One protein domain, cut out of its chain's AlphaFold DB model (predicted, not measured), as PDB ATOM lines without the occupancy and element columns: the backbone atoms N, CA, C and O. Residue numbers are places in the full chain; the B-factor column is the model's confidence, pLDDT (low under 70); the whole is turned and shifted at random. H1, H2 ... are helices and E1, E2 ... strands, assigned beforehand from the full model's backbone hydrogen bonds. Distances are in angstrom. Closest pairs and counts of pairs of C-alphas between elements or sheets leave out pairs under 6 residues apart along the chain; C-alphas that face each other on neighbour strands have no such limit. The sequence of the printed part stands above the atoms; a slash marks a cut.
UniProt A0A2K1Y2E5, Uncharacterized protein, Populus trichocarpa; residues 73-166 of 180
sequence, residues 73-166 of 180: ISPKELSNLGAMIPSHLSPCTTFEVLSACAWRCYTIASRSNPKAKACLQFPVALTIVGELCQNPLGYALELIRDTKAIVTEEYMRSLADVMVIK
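This is residues 73 to 166 of the 180 residues of an uncharacterized protein of Populus trichocarpa (UniProt A0A2K1Y2E5). A small two-stranded hairpin, E1 and E2, packs beside two crossing helices, H2 and H4, with the short helix H3 near one end of H2 and H1 near its other end. This makes a compact body, from which the last helix, H5, sticks out as a free arm that makes much of the length. The printed part has 94 residues with five named helices and two named strands, in the order H1, H2, E1, E2, H3, H4, H5; the sheet E1 - E2 is antiparallel and the class is mostly helix. The whole is only just loose, close to compact, with a radius of gyration of the C-alphas of 14.9 A and spans of 46 by 32 by 23 A.

Strands E1, residues 117 to 120, and E2, residues 125 to 128, form an antiparallel hairpin at 154 degrees; N 118 and O 127 are 2.8 A apart and N 120 and O 125 are 3.0 A apart, within hydrogen-bond range. The closest C-alphas of E1 and H2, residues 94 to 109, are those of Leu 120 and Trp 103, 6.7 A apart. The closest C-alphas of E2 and H4, residues 137 to 150, are those of Ala 125 and Thr 147, 5.8 A apart. H2, the hub, touches three helices. It touches H4 at a steep tilt of 58 degrees, opposite ways, closest at the C-alphas of Ala 100 and Ala 140, 5.2 A apart. With residues 104 to 108 alone it touches H3, residues 129 to 134, about perpendicular at 75 degrees, closest at the C-alphas of Ile 108 and Cys 133, 6.0 A apart. With residues 94 to 97 alone it touches H1, residues 75 to 83, about perpendicular at 77 degrees, closest at the C-alphas of Val 97 and Gly 82, 6.9 A apart. H5, residues 153 to 166, touches no helix, and it and H4 meet only through their link. In H1, H2, H3, H4 and H5 every O i to N i+4 pair is within hydrogen-bond range.

E1 is 10.2 A and E2 10.6 A from first to last C-alpha. H2 is 22.1 A long, from C-alpha 94 at (122.364, 105.328, 110.088) to C-alpha 109. H4 is 20.8 A, H3 8.6 A and H1 12.3 A, H1 beginning at C-alpha 75 at (115.411, 109.465, 115.770). H5 is 20.1 A and ends at C-alpha 166 at (155.493, 103.170, 98.460).

The two C-alphas farthest apart, those of Lys 76 and Ile 165, are 47.8 A apart. Residues 152 to 166 stand free, and the body without them spans 33 by 28 by 20 A. The printed part has no cut and no long link. The mean pLDDT of the printed part is 87.1; residues 122 to 123, between E1 and E2, are under 70 in this model.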
ATOM      1  N   ILE A  73     121.424 114.148 117.335       92.50
ATOM      2  CA  ILE A  73     120.485 113.892 116.241       92.50
ATOM      3  C   ILE A  73     119.461 112.889 116.756       92.50
ATOM      4  O   ILE A  73     119.780 111.731 117.034       92.50
ATOM      5  N   SER A  74     118.226 113.344 116.913       93.94
ATOM      6  CA  SER A  74     117.118 112.524 117.383       93.94
ATOM      7  C   SER A  74     116.671 111.506 116.323       93.94
ATOM      8  O   SER A  74     116.850 111.729 115.122       93.94
ATOM      9  N   PRO A  75     115.989 110.414 116.722       93.88
ATOM     10  CA  PRO A  75     115.411 109.465 115.770       93.88
ATOM     11  C   PRO A  75     114.448 110.116 114.769       93.88
ATOM     12  O   PRO A  75     114.387 109.707 113.615       93.88
ATOM     13  N   LYS A  76     113.714 111.157 115.185       94.62
ATOM     14  CA  LYS A  76     112.811 111.908 114.301       94.62
ATOM     15  C   LYS A  76     113.585 112.683 113.235       94.62
ATOM     16  O   LYS A  76     113.202 112.657 112.070       94.62
ATOM     17  N   GLU A  77     114.664 113.359 113.623       93.94
ATOM     18  CA  GLU A  77     115.537 114.065 112.679       93.94
ATOM     19  C   GLU A  77     116.207 113.085 111.719       93.94
ATOM     20  O   GLU A  77     116.209 113.329 110.516       93.94
ATOM     21  N   LEU A  78     116.678 111.939 112.216       93.00
ATOM     22  CA  LEU A  78     117.238 110.885 111.374       93.00
ATOM     23  C   LEU A  78     116.214 110.352 110.359       93.00
ATOM     24  O   LEU A  78     116.546 110.196 109.186       93.00
ATOM     25  N   SER A  79     114.964 110.133 110.773       90.50
ATOM     26  CA  SER A  79     113.881 109.735 109.863       90.50
ATOM     27  C   SER A  79     113.587 110.800 108.806       90.50
ATOM     28  O   SER A  79     113.372 110.459 107.645       90.50
ATOM     29  N   ASN A  80     113.620 112.085 109.173       92.31
ATOM     30  CA  ASN A  80     113.447 113.180 108.216       92.31
ATOM     31  C   ASN A  80     114.588 113.219 107.190       92.31
ATOM     32  O   ASN A  80     114.327 113.399 106.006       92.31
ATOM     33  N   LEU A  81     115.836 113.013 107.629       91.06
ATOM     34  CA  LEU A  81     116.984 112.885 106.725       91.06
ATOM     35  C   LEU A  81     116.809 111.681 105.792       91.06
ATOM     36  O   LEU A  81     117.033 111.799 104.591       91.06
ATOM     37  N   GLY A  82     116.334 110.553 106.325       87.50
ATOM     38  CA  GLY A  82     116.001 109.363 105.545       87.50
ATOM     39  C   GLY A  82     114.922 109.609 104.486       87.50
ATOM     40  O   GLY A  82     115.033 109.104 103.375       87.50
ATOM     41  N   ALA A  83     113.916 110.436 104.780       88.81
ATOM     42  CA  ALA A  83     112.851 110.783 103.835       88.81
ATOM     43  C   ALA A  83     113.337 111.622 102.636       88.81
ATOM     44  O   ALA A  83     112.660 111.669 101.611       88.81
ATOM     45  N   MET A  84     114.503 112.271 102.739       88.38
ATOM     46  CA  MET A  84     115.127 113.008 101.631       88.38
ATOM     47  C   MET A  84     115.872 112.092 100.651       88.38
ATOM     48  O   MET A  84     116.355 112.558  99.617       88.38
ATOM     49  N   ILE A  85     116.012 110.808 100.983       89.62
ATOM     50  CA  ILE A  85     116.784 109.849 100.204       89.62
ATOM     51  C   ILE A  85     115.872 109.203  99.152       89.62
ATOM     52  O   ILE A  85     114.789 108.720  99.494       89.62
ATOM     53  N   PRO A  86     116.293 109.153  97.876       89.06
ATOM     54  CA  PRO A  86     115.559 108.456  96.828       89.06
ATOM     55  C   PRO A  86     115.244 106.999  97.189       89.06
ATOM     56  O   PRO A  86     116.090 106.280  97.721       89.06
ATOM     57  N   SER A  87     114.046 106.527  96.833       87.94
ATOM     58  CA  SER A  87     113.573 105.180  97.188       87.94
ATOM     59  C   SER A  87     114.464 104.047  96.669       87.94
ATOM     60  O   SER A  87     114.581 103.031  97.344       87.94
ATOM     61  N   HIS A  88     115.139 104.230  95.527       89.12
ATOM     62  CA  HIS A  88     116.072 103.243  94.966       89.12
ATOM     63  C   HIS A  88     117.348 103.057  95.804       89.12
ATOM     64  O   HIS A  88     118.025 102.045  95.670       89.12
ATOM     65  N   LEU A  89     117.661 104.010  96.689       86.50
ATOM     66  CA  LEU A  89     118.755 103.902  97.651       86.50
ATOM     67  C   LEU A  89     118.259 103.392  99.018       86.50
ATOM     68  O   LEU A  89     119.058 103.179  99.920       86.50
ATOM     69  N   SER A  90     116.969 103.135  99.224       84.94
ATOM     70  CA  SER A  90     116.481 102.518 100.466       84.94
ATOM     71  C   SER A  90     116.639 100.985 100.424       84.94
ATOM     72  O   SER A  90     116.398 100.402  99.366       84.94
ATOM     73  N   PRO A  91     117.004 100.298 101.530       88.19
ATOM     74  CA  PRO A  91     117.215 100.806 102.893       88.19
ATOM     75  C   PRO A  91     118.619 101.380 103.117       88.19
ATOM     76  O   PRO A  91     119.586 100.864 102.570       88.19
ATOM     77  N   CYS A  92     118.745 102.414 103.959       86.94
ATOM     78  CA  CYS A  92     120.027 103.034 104.338       86.94
ATOM     79  C   CYS A  92     120.406 102.741 105.785       86.94
ATOM     80  O   CYS A  92     119.544 102.715 106.663       86.94
ATOM     81  N   THR A  93     121.702 102.591 106.055       90.25
ATOM     82  CA  THR A  93     122.191 102.525 107.441       90.25
ATOM     83  C   THR A  93     122.296 103.925 108.053       90.25
ATOM     84  O   THR A  93     122.571 104.895 107.348       90.25
ATOM     85  N   THR A  94     122.154 104.049 109.377       91.19
ATOM     86  CA  THR A  94     122.364 105.328 110.088       91.19
ATOM     87  C   THR A  94     123.723 105.946 109.766       91.19
ATOM     88  O   THR A  94     123.816 107.150 109.544       91.19
ATOM     89  N   PHE A  95     124.770 105.119 109.694       89.00
ATOM     90  CA  PHE A  95     126.116 105.557 109.334       89.00
ATOM     91  C   PHE A  95     126.158 106.209 107.947       89.00
ATOM     92  O   PHE A  95     126.712 107.292 107.803       89.00
ATOM     93  N   GLU A  96     125.542 105.577 106.948       90.38
ATOM     94  CA  GLU A  96     125.493 106.086 105.576       90.38
ATOM     95  C   GLU A  96     124.770 107.440 105.494       90.38
ATOM     96  O   GLU A  96     125.290 108.381 104.896       90.38
ATOM     97  N   VAL A  97     123.614 107.571 106.157       92.88
ATOM     98  CA  VAL A  97     122.840 108.825 106.179       92.88
ATOM     99  C   VAL A  97     123.614 109.942 106.875       92.88
ATOM    100  O   VAL A  97     123.748 111.038 106.334       92.88
ATOM    101  N   LEU A  98     124.142 109.675 108.073       92.94
ATOM    102  CA  LEU A  98     124.854 110.683 108.855       92.94
ATOM    103  C   LEU A  98     126.152 111.122 108.179       92.94
ATOM    104  O   LEU A  98     126.438 112.317 108.158       92.94
ATOM    105  N   SER A  99     126.901 110.188 107.593       91.25
ATOM    106  CA  SER A  99     128.154 110.496 106.898       91.25
ATOM    107  C   SER A  99     127.906 111.333 105.642       91.25
ATOM    108  O   SER A  99     128.575 112.347 105.449       91.25
ATOM    109  N   ALA A 100     126.890 110.990 104.839       92.12
ATOM    110  CA  ALA A 100     126.490 111.776 103.669       92.12
ATOM    111  C   ALA A 100     126.062 113.202 104.058       92.12
ATOM    112  O   ALA A 100     126.500 114.183 103.450       92.12
ATOM    113  N   CYS A 101     125.242 113.329 105.108       93.06
ATOM    114  CA  CYS A 101     124.797 114.622 105.624       93.06
ATOM    115  C   CYS A 101     125.969 115.460 106.131       93.06
ATOM    116  O   CYS A 101     126.094 116.622 105.751       93.06
ATOM    117  N   ALA A 102     126.828 114.880 106.972       91.62
ATOM    118  CA  ALA A 102     127.978 115.568 107.542       91.62
ATOM    119  C   ALA A 102     128.935 116.048 106.447       91.62
ATOM    120  O   ALA A 102     129.323 117.216 106.453       91.62
ATOM    121  N   TRP A 103     129.245 115.194 105.469       92.12
ATOM    122  CA  TRP A 103     130.138 115.533 104.365       92.12
ATOM    123  C   TRP A 103     129.593 116.677 103.508       92.12
ATOM    124  O   TRP A 103     130.296 117.659 103.245       92.12
ATOM    125  N   ARG A 104     128.311 116.607 103.136       91.81
ATOM    126  CA  ARG A 104     127.653 117.666 102.367       91.81
ATOM    127  C   ARG A 104     127.591 118.978 103.153       91.81
ATOM    128  O   ARG A 104     127.937 120.027 102.613       91.81
ATOM    129  N   CYS A 105     127.191 118.934 104.425       91.00
ATOM    130  CA  CYS A 105     127.130 120.114 105.290       91.00
ATOM    131  C   CYS A 105     128.506 120.762 105.474       91.00
ATOM    132  O   CYS A 105     128.623 121.978 105.331       91.00
ATOM    133  N   TYR A 106     129.541 119.962 105.739       88.31
ATOM    134  CA  TYR A 106     130.915 120.439 105.884       88.31
ATOM    135  C   TYR A 106     131.403 121.136 104.611       88.31
ATOM    136  O   TYR A 106     131.925 122.249 104.674       88.31
ATOM    137  N   THR A 107     131.162 120.530 103.449       87.31
ATOM    138  CA  THR A 107     131.593 121.077 102.155       87.31
ATOM    139  C   THR A 107     130.887 122.398 101.833       87.31
ATOM    140  O   THR A 107     131.529 123.362 101.419       87.31
ATOM    141  N   ILE A 108     129.576 122.488 102.095       88.75
ATOM    142  CA  ILE A 108     128.805 123.733 101.934       88.75
ATOM    143  C   ILE A 108     129.308 124.823 102.890       88.75
ATOM    144  O   ILE A 108     129.475 125.973 102.482       88.75
ATOM    145  N   ALA A 109     129.549 124.476 104.156       87.44
ATOM    146  CA  ALA A 109     129.991 125.426 105.172       87.44
ATOM    147  C   ALA A 109     131.406 125.964 104.902       87.44
ATOM    148  O   ALA A 109     131.669 127.137 105.162       87.44
ATOM    149  N   SER A 110     132.285 125.134 104.336       78.38
ATOM    150  CA  SER A 110     133.697 125.464 104.104       78.38
ATOM    151  C   SER A 110     133.934 126.431 102.935       78.38
ATOM    152  O   SER A 110     135.040 126.941 102.796       78.38
ATOM    153  N   ARG A 111     132.913 126.731 102.109       71.94
ATOM    154  CA  ARG A 111     132.997 127.641 100.940       71.94
ATOM    155  C   ARG A 111     134.191 127.350 100.016       71.94
ATOM    156  O   ARG A 111     134.798 128.267  99.464       71.94
ATOM    157  N   SER A 112     134.515 126.074  99.841       70.69
ATOM    158  CA  SER A 112     135.636 125.639  99.013       70.69
ATOM    159  C   SER A 112     135.420 125.989  97.534       70.69
ATOM    160  O   SER A 112     134.287 126.147  97.071       70.69
ATOM    161  N   ASN A 113     136.514 126.096  96.772       79.69
ATOM    162  CA  ASN A 113     136.465 126.285  95.321       79.69
ATOM    163  C   ASN A 113     135.570 125.200  94.679       79.69
ATOM    164  O   ASN A 113     135.845 124.017  94.878       79.69
ATOM    165  N   PRO A 114     134.547 125.554  93.874       83.94
ATOM    166  CA  PRO A 114     133.640 124.579  93.266       83.94
ATOM    167  C   PRO A 114     134.318 123.523  92.392       83.94
ATOM    168  O   PRO A 114     133.726 122.475  92.172       83.94
ATOM    169  N   LYS A 115     135.527 123.785  91.880       81.00
ATOM    170  CA  LYS A 115     136.315 122.832  91.081       81.00
ATOM    171  C   LYS A 115     137.283 121.986  91.911       81.00
ATOM    172  O   LYS A 115     137.903 121.083  91.358       81.00
ATOM    173  N   ALA A 116     137.450 122.289  93.198       79.88
ATOM    174  CA  ALA A 116     138.301 121.496  94.070       79.88
ATOM    175  C   ALA A 116     137.691 120.106  94.301       79.88
ATOM    176  O   ALA A 116     136.474 119.916  94.206       79.88
ATOM    177  N   LYS A 117     138.553 119.140  94.618       81.69
ATOM    178  CA  LYS A 117     138.129 117.805  95.034       81.69
ATOM    179  C   LYS A 117     137.640 117.860  96.484       81.69
ATOM    180  O   LYS A 117     138.283 118.467  97.334       81.69
ATOM    181  N   ALA A 118     136.516 117.215  96.755       82.00
ATOM    182  CA  ALA A 118     136.048 116.896  98.093       82.00
ATOM    183  C   ALA A 118     136.294 115.407  98.344       82.00
ATOM    184  O   ALA A 118     135.967 114.573  97.496       82.00
ATOM    185  N   CYS A 119     136.842 115.076  99.511       80.69
ATOM    186  CA  CYS A 119     137.025 113.697  99.946       80.69
ATOM    187  C   CYS A 119     136.340 113.465 101.294       80.69
ATOM    188  O   CYS A 119     136.325 114.350 102.152       80.69
ATOM    189  N   LEU A 120     135.763 112.280 101.474       80.94
ATOM    190  CA  LEU A 120     135.389 111.758 102.783       80.94
ATOM    191  C   LEU A 120     136.295 110.569 103.073       80.94
ATOM    192  O   LEU A 120     136.204 109.547 102.399       80.94
ATOM    193  N   GLN A 121     137.174 110.703 104.061       72.75
ATOM    194  CA  GLN A 121     138.076 109.625 104.439       72.75
ATOM    195  C   GLN A 121     137.330 108.611 105.314       72.75
ATOM    196  O   GLN A 121     136.981 108.942 106.446       72.75
ATOM    197  N   PHE A 122     137.104 107.408 104.754       60.12
ATOM    198  CA  PHE A 122     136.766 106.109 105.381       60.12
ATOM    199  C   PHE A 122     135.472 105.459 104.836       60.12
ATOM    200  O   PHE A 122     134.387 105.717 105.365       60.12
ATOM    201  N   PRO A 123     135.555 104.520 103.872       64.25
ATOM    202  CA  PRO A 123     136.530 104.462 102.773       64.25
ATOM    203  C   PRO A 123     136.491 105.737 101.917       64.25
ATOM    204  O   PRO A 123     135.595 106.562 102.089       64.25
ATOM    205  N   VAL A 124     137.484 105.948 101.050       77.56
ATOM    206  CA  VAL A 124     137.660 107.248 100.381       77.56
ATOM    207  C   VAL A 124     136.670 107.456  99.236       77.56
ATOM    208  O   VAL A 124     136.890 107.021  98.108       77.56
ATOM    209  N   ALA A 125     135.578 108.160  99.541       82.06
ATOM    210  CA  ALA A 125     134.656 108.685  98.541       82.06
ATOM    211  C   ALA A 125     135.180 110.033  98.021       82.06
ATOM    212  O   ALA A 125     135.489 110.931  98.811       82.06
ATOM    213  N   LEU A 126     135.267 110.176  96.696       83.56
ATOM    214  CA  LEU A 126     135.792 111.363  96.015       83.56
ATOM    215  C   LEU A 126     134.758 111.946  95.059       83.56
ATOM    216  O   LEU A 126     134.086 111.223  94.330       83.56
ATOM    217  N   THR A 127     134.662 113.269  95.039       89.00
ATOM    218  CA  THR A 127     133.821 114.018  94.098       89.00
ATOM    219  C   THR A 127     134.343 115.448  93.961       89.00
ATOM    220  O   THR A 127     135.270 115.860  94.660       89.00
ATOM    221  N   ILE A 128     133.766 116.225  93.053       88.19
ATOM    222  CA  ILE A 128     134.019 117.655  92.928       88.19
ATOM    223  C   ILE A 128     133.119 118.402  93.926       88.19
ATOM    224  O   ILE A 128     131.927 118.116  94.039       88.19
ATOM    225  N   VAL A 129     133.666 119.404  94.624       86.38
ATOM    226  CA  VAL A 129     132.936 120.240  95.602       86.38
ATOM    227  C   VAL A 129     131.613 120.752  95.026       86.38
ATOM    228  O   VAL A 129     130.570 120.646  95.670       86.38
ATOM    229  N   GLY A 130     131.642 121.279  93.799       83.94
ATOM    230  CA  GLY A 130     130.458 121.786  93.113       83.94
ATOM    231  C   GLY A 130     129.369 120.728  92.937       83.94
ATOM    232  O   GLY A 130     128.204 121.020  93.197       83.94
ATOM    233  N   GLU A 131     129.739 119.500  92.571       91.38
ATOM    234  CA  GLU A 131     128.792 118.397  92.393       91.38
ATOM    235  C   GLU A 131     128.178 117.974  93.727       91.38
ATOM    236  O   GLU A 131     126.958 117.852  93.830       91.38
ATOM    237  N   LEU A 132     128.988 117.840  94.779       92.31
ATOM    238  CA  LEU A 132     128.499 117.470  96.106       92.31
ATOM    239  C   LEU A 132     127.532 118.510  96.692       92.31
ATOM    240  O   LEU A 132     126.523 118.161  97.307       92.31
ATOM    241  N   CYS A 133     127.829 119.799  96.507       89.12
ATOM    242  CA  CYS A 133     126.994 120.891  97.000       89.12
ATOM    243  C   CYS A 133     125.663 120.997  96.240       89.12
ATOM    244  O   CYS A 133     124.616 121.217  96.863       89.12
ATOM    245  N   GLN A 134     125.706 120.880  94.908       91.81
ATOM    246  CA  GLN A 134     124.555 121.118  94.030       91.81
ATOM    247  C   GLN A 134     123.610 119.917  93.944       91.81
ATOM    248  O   GLN A 134     122.418 120.110  93.704       91.81
ATOM    249  N   ASN A 135     124.099 118.700  94.183       93.06
ATOM    250  CA  ASN A 135     123.262 117.509  94.154       93.06
ATOM    251  C   ASN A 135     122.540 117.241  95.495       93.06
ATOM    252  O   ASN A 135     122.976 117.692  96.567       93.06
ATOM    253  N   PRO A 136     121.411 116.502  95.460       93.38
ATOM    254  CA  PRO A 136     120.718 116.047  96.662       93.38
ATOM    255  C   PRO A 136     121.574 115.108  97.521       93.38
ATOM    256  O   PRO A 136     122.537 114.509  97.051       93.38
ATOM    257  N   LEU A 137     121.152 114.899  98.771       90.81
ATOM    258  CA  LEU A 137     121.806 113.980  99.713       90.81
ATOM    259  C   LEU A 137     122.018 112.563  99.142       90.81
ATOM    260  O   LEU A 137     123.019 111.923  99.456       90.81
ATOM    261  N   GLY A 138     121.103 112.097  98.285       91.25
ATOM    262  CA  GLY A 138     121.201 110.793  97.624       91.25
ATOM    263  C   GLY A 138     122.487 110.596  96.815       91.25
ATOM    264  O   GLY A 138     123.035 109.503  96.842       91.25
ATOM    265  N   TYR A 139     123.023 111.649  96.190       94.31
ATOM    266  CA  TYR A 139     124.285 111.572  95.444       94.31
ATOM    267  C   TYR A 139     125.474 111.257  96.364       94.31
ATOM    268  O   TYR A 139     126.255 110.347  96.106       94.31
ATOM    269  N   ALA A 140     125.573 111.961  97.496       91.69
ATOM    270  CA  ALA A 140     126.618 111.706  98.488       91.69
ATOM    271  C   ALA A 140     126.511 110.289  99.075       91.69
ATOM    272  O   ALA A 140     127.516 109.631  99.331       91.69
ATOM    273  N   LEU A 141     125.281 109.817  99.280       92.88
ATOM    274  CA  LEU A 141     125.005 108.472  99.763       92.88
ATOM    275  C   LEU A 141     125.442 107.389  98.766       92.88
ATOM    276  O   LEU A 141     126.013 106.382  99.183       92.88
ATOM    277  N   GLU A 142     125.159 107.584  97.480       92.56
ATOM    278  CA  GLU A 142     125.557 106.673  96.403       92.56
ATOM    279  C   GLU A 142     127.083 106.517  96.371       92.56
ATOM    280  O   GLU A 142     127.582 105.402  96.509       92.56
ATOM    281  N   LEU A 143     127.825 107.631  96.401       91.25
ATOM    282  CA  LEU A 143     129.292 107.617  96.484       91.25
ATOM    283  C   LEU A 143     129.816 106.830  97.696       91.25
ATOM    284  O   LEU A 143     130.754 106.040  97.574       91.25
ATOM    285  N   ILE A 144     129.218 107.024  98.878       89.88
ATOM    286  CA  ILE A 144     129.615 106.302 100.098       89.88
ATOM    287  C   ILE A 144     129.368 104.801  99.948       89.88
ATOM    288  O   ILE A 144     130.178 103.997 100.410       89.88
ATOM    289  N   ARG A 145     128.265 104.402  99.313       89.75
ATOM    290  CA  ARG A 145     127.933 102.989  99.107       89.75
ATOM    291  C   ARG A 145     128.831 102.312  98.107       89.75
ATOM    292  O   ARG A 145     129.304 101.218  98.401       89.75
ATOM    293  N   ASP A 146     129.079 102.963  96.983       89.31
ATOM    294  CA  ASP A 146     129.959 102.439  95.948       89.31
ATOM    295  C   ASP A 146     131.355 102.230  96.529       89.31
ATOM    296  O   ASP A 146     131.928 101.145  96.433       89.31
ATOM    297  N   THR A 147     131.849 103.225  97.269       86.50
ATOM    298  CA  THR A 147     133.153 103.133  97.930       86.50
ATOM    299  C   THR A 147     133.159 102.074  99.040       86.50
ATOM    300  O   THR A 147     134.118 101.331  99.210       86.50
ATOM    301  N   LYS A 148     132.077 101.932  99.807       84.75
ATOM    302  CA  LYS A 148     131.944 100.854 100.797       84.75
ATOM    303  C   LYS A 148     131.931  99.469 100.150       84.75
ATOM    304  O   LYS A 148     132.470  98.536 100.738       84.75
ATOM    305  N   ALA A 149     131.336  99.328  98.970       87.38
ATOM    306  CA  ALA A 149     131.211  98.054  98.272       87.38
ATOM    307  C   ALA A 149     132.541  97.555  97.685       87.38
ATOM    308  O   ALA A 149     132.731  96.344  97.582       87.38
ATOM    309  N   ILE A 150     133.474  98.453  97.341       85.38
ATOM    310  CA  ILE A 150     134.793  98.058  96.813       85.38
ATOM    311  C   ILE A 150     135.755  97.540  97.894       85.38
ATOM    312  O   ILE A 150     136.704  96.830  97.557       85.38
ATOM    313  N   VAL A 151     135.507  97.837  99.180       84.50
ATOM    314  CA  VAL A 151     136.353  97.388 100.302       84.50
ATOM    315  C   VAL A 151     136.132  95.901 100.568       84.50
ATOM    316  O   VAL A 151     135.377  95.482 101.446       84.50
ATOM    317  N   THR A 152     136.816  95.090  99.777       88.06
ATOM    318  CA  THR A 152     136.861  93.634  99.890       88.06
ATOM    319  C   THR A 152     138.140  93.182 100.595       88.06
ATOM    320  O   THR A 152     139.057  93.969 100.831       88.06
ATOM    321  N   GLU A 153     138.243  91.892 100.916       84.62
ATOM    322  CA  GLU A 153     139.502  91.319 101.406       84.62
ATOM    323  C   GLU A 153     140.652  91.544 100.412       84.62
ATOM    324  O   GLU A 153     141.754  91.915 100.809       84.62
ATOM    325  N   GLU A 154     140.382  91.376  99.115       88.62
ATOM    326  CA  GLU A 154     141.370  91.615  98.063       88.62
ATOM    327  C   GLU A 154     141.804  93.081  98.018       88.62
ATOM    328  O   GLU A 154     142.998  93.358  97.905       88.62
ATOM    329  N   TYR A 155     140.863  94.014  98.201       87.69
ATOM    330  CA  TYR A 155     141.170  95.438  98.326       87.69
ATOM    331  C   TYR A 155     142.117  95.702  99.502       87.69
ATOM    332  O   TYR A 155     143.161  96.320  99.330       87.69
ATOM    333  N   MET A 156     141.822  95.158 100.685       86.12
ATOM    334  CA  MET A 156     142.670  95.335 101.870       86.12
ATOM    335  C   MET A 156     144.073  94.732 101.692       86.12
ATOM    336  O   MET A 156     145.057  95.346 102.103       86.12
ATOM    337  N   ARG A 157     144.192  93.561 101.047       87.19
ATOM    338  CA  ARG A 157     145.494  92.942 100.730       87.19
ATOM    339  C   ARG A 157     146.294  93.780  99.731       87.19
ATOM    340  O   ARG A 157     147.484  94.002  99.918       87.19
ATOM    341  N   SER A 158     145.625  94.272  98.694       88.94
ATOM    342  CA  SER A 158     146.196  95.168  97.688       88.94
ATOM    343  C   SER A 158     146.684  96.483  98.310       88.94
ATOM    344  O   SER A 158     147.759  96.962  97.959       88.94
ATOM    345  N   LEU A 159     145.947  97.029  99.286       86.69
ATOM    346  CA  LEU A 159     146.324  98.243 100.019       86.69
ATOM    347  C   LEU A 159     147.589  98.019 100.861       86.69
ATOM    348  O   LEU A 159     148.493  98.853 100.858       86.69
ATOM    349  N   ALA A 160     147.691  96.873 101.544       87.25
ATOM    350  CA  ALA A 160     148.894  96.501 102.289       87.25
ATOM    351  C   ALA A 160     150.127  96.394 101.369       87.25
ATOM    352  O   ALA A 160     151.204  96.883 101.722       87.25
ATOM    353  N   ASP A 161     149.959  95.829 100.168       89.12
ATOM    354  CA  ASP A 161     151.012  95.760  99.151       89.12
ATOM    355  C   ASP A 161     151.455  97.166  98.700       89.12
ATOM    356  O   ASP A 161     152.656  97.439  98.636       89.12
ATOM    357  N   VAL A 162     150.511  98.088  98.457       86.56
ATOM    358  CA  VAL A 162     150.822  99.488  98.109       86.56
ATOM    359  C   VAL A 162     151.615 100.185  99.212       86.56
ATOM    360  O   VAL A 162     152.623 100.829  98.918       86.56
ATOM    361  N   MET A 163     151.210 100.030 100.477       83.56
ATOM    362  CA  MET A 163     151.903 100.644 101.613       83.56
ATOM    363  C   MET A 163     153.361 100.187 101.722       83.56
ATOM    364  O   MET A 163     154.214 100.984 102.105       83.56
ATOM    365  N   VAL A 164     153.673  98.933 101.379       85.75
ATOM    366  CA  VAL A 164     155.058  98.429 101.374       85.75
ATOM    367  C   VAL A 164     155.833  98.934 100.161       85.75
ATOM    368  O   VAL A 164     156.962  99.393 100.326       85.75
ATOM    369  N   ILE A 165     155.232  98.913  98.966       83.62
ATOM    370  CA  ILE A 165     155.872  99.398  97.733       83.62
ATOM    371  C   ILE A 165     156.218 100.887  97.852       83.62
ATOM    372  O   ILE A 165     157.343 101.284  97.564       83.62
ATOM    373  N   LYS A 166     155.282 101.720  98.320       75.06
ATOM    374  CA  LYS A 166     155.493 103.170  98.460       75.06
ATOM    375  C   LYS A 166     156.436 103.542  99.608       75.06
ATOM    376  O   LYS A 166     157.067 104.593  99.549       75.06
TER     377      LYS A 166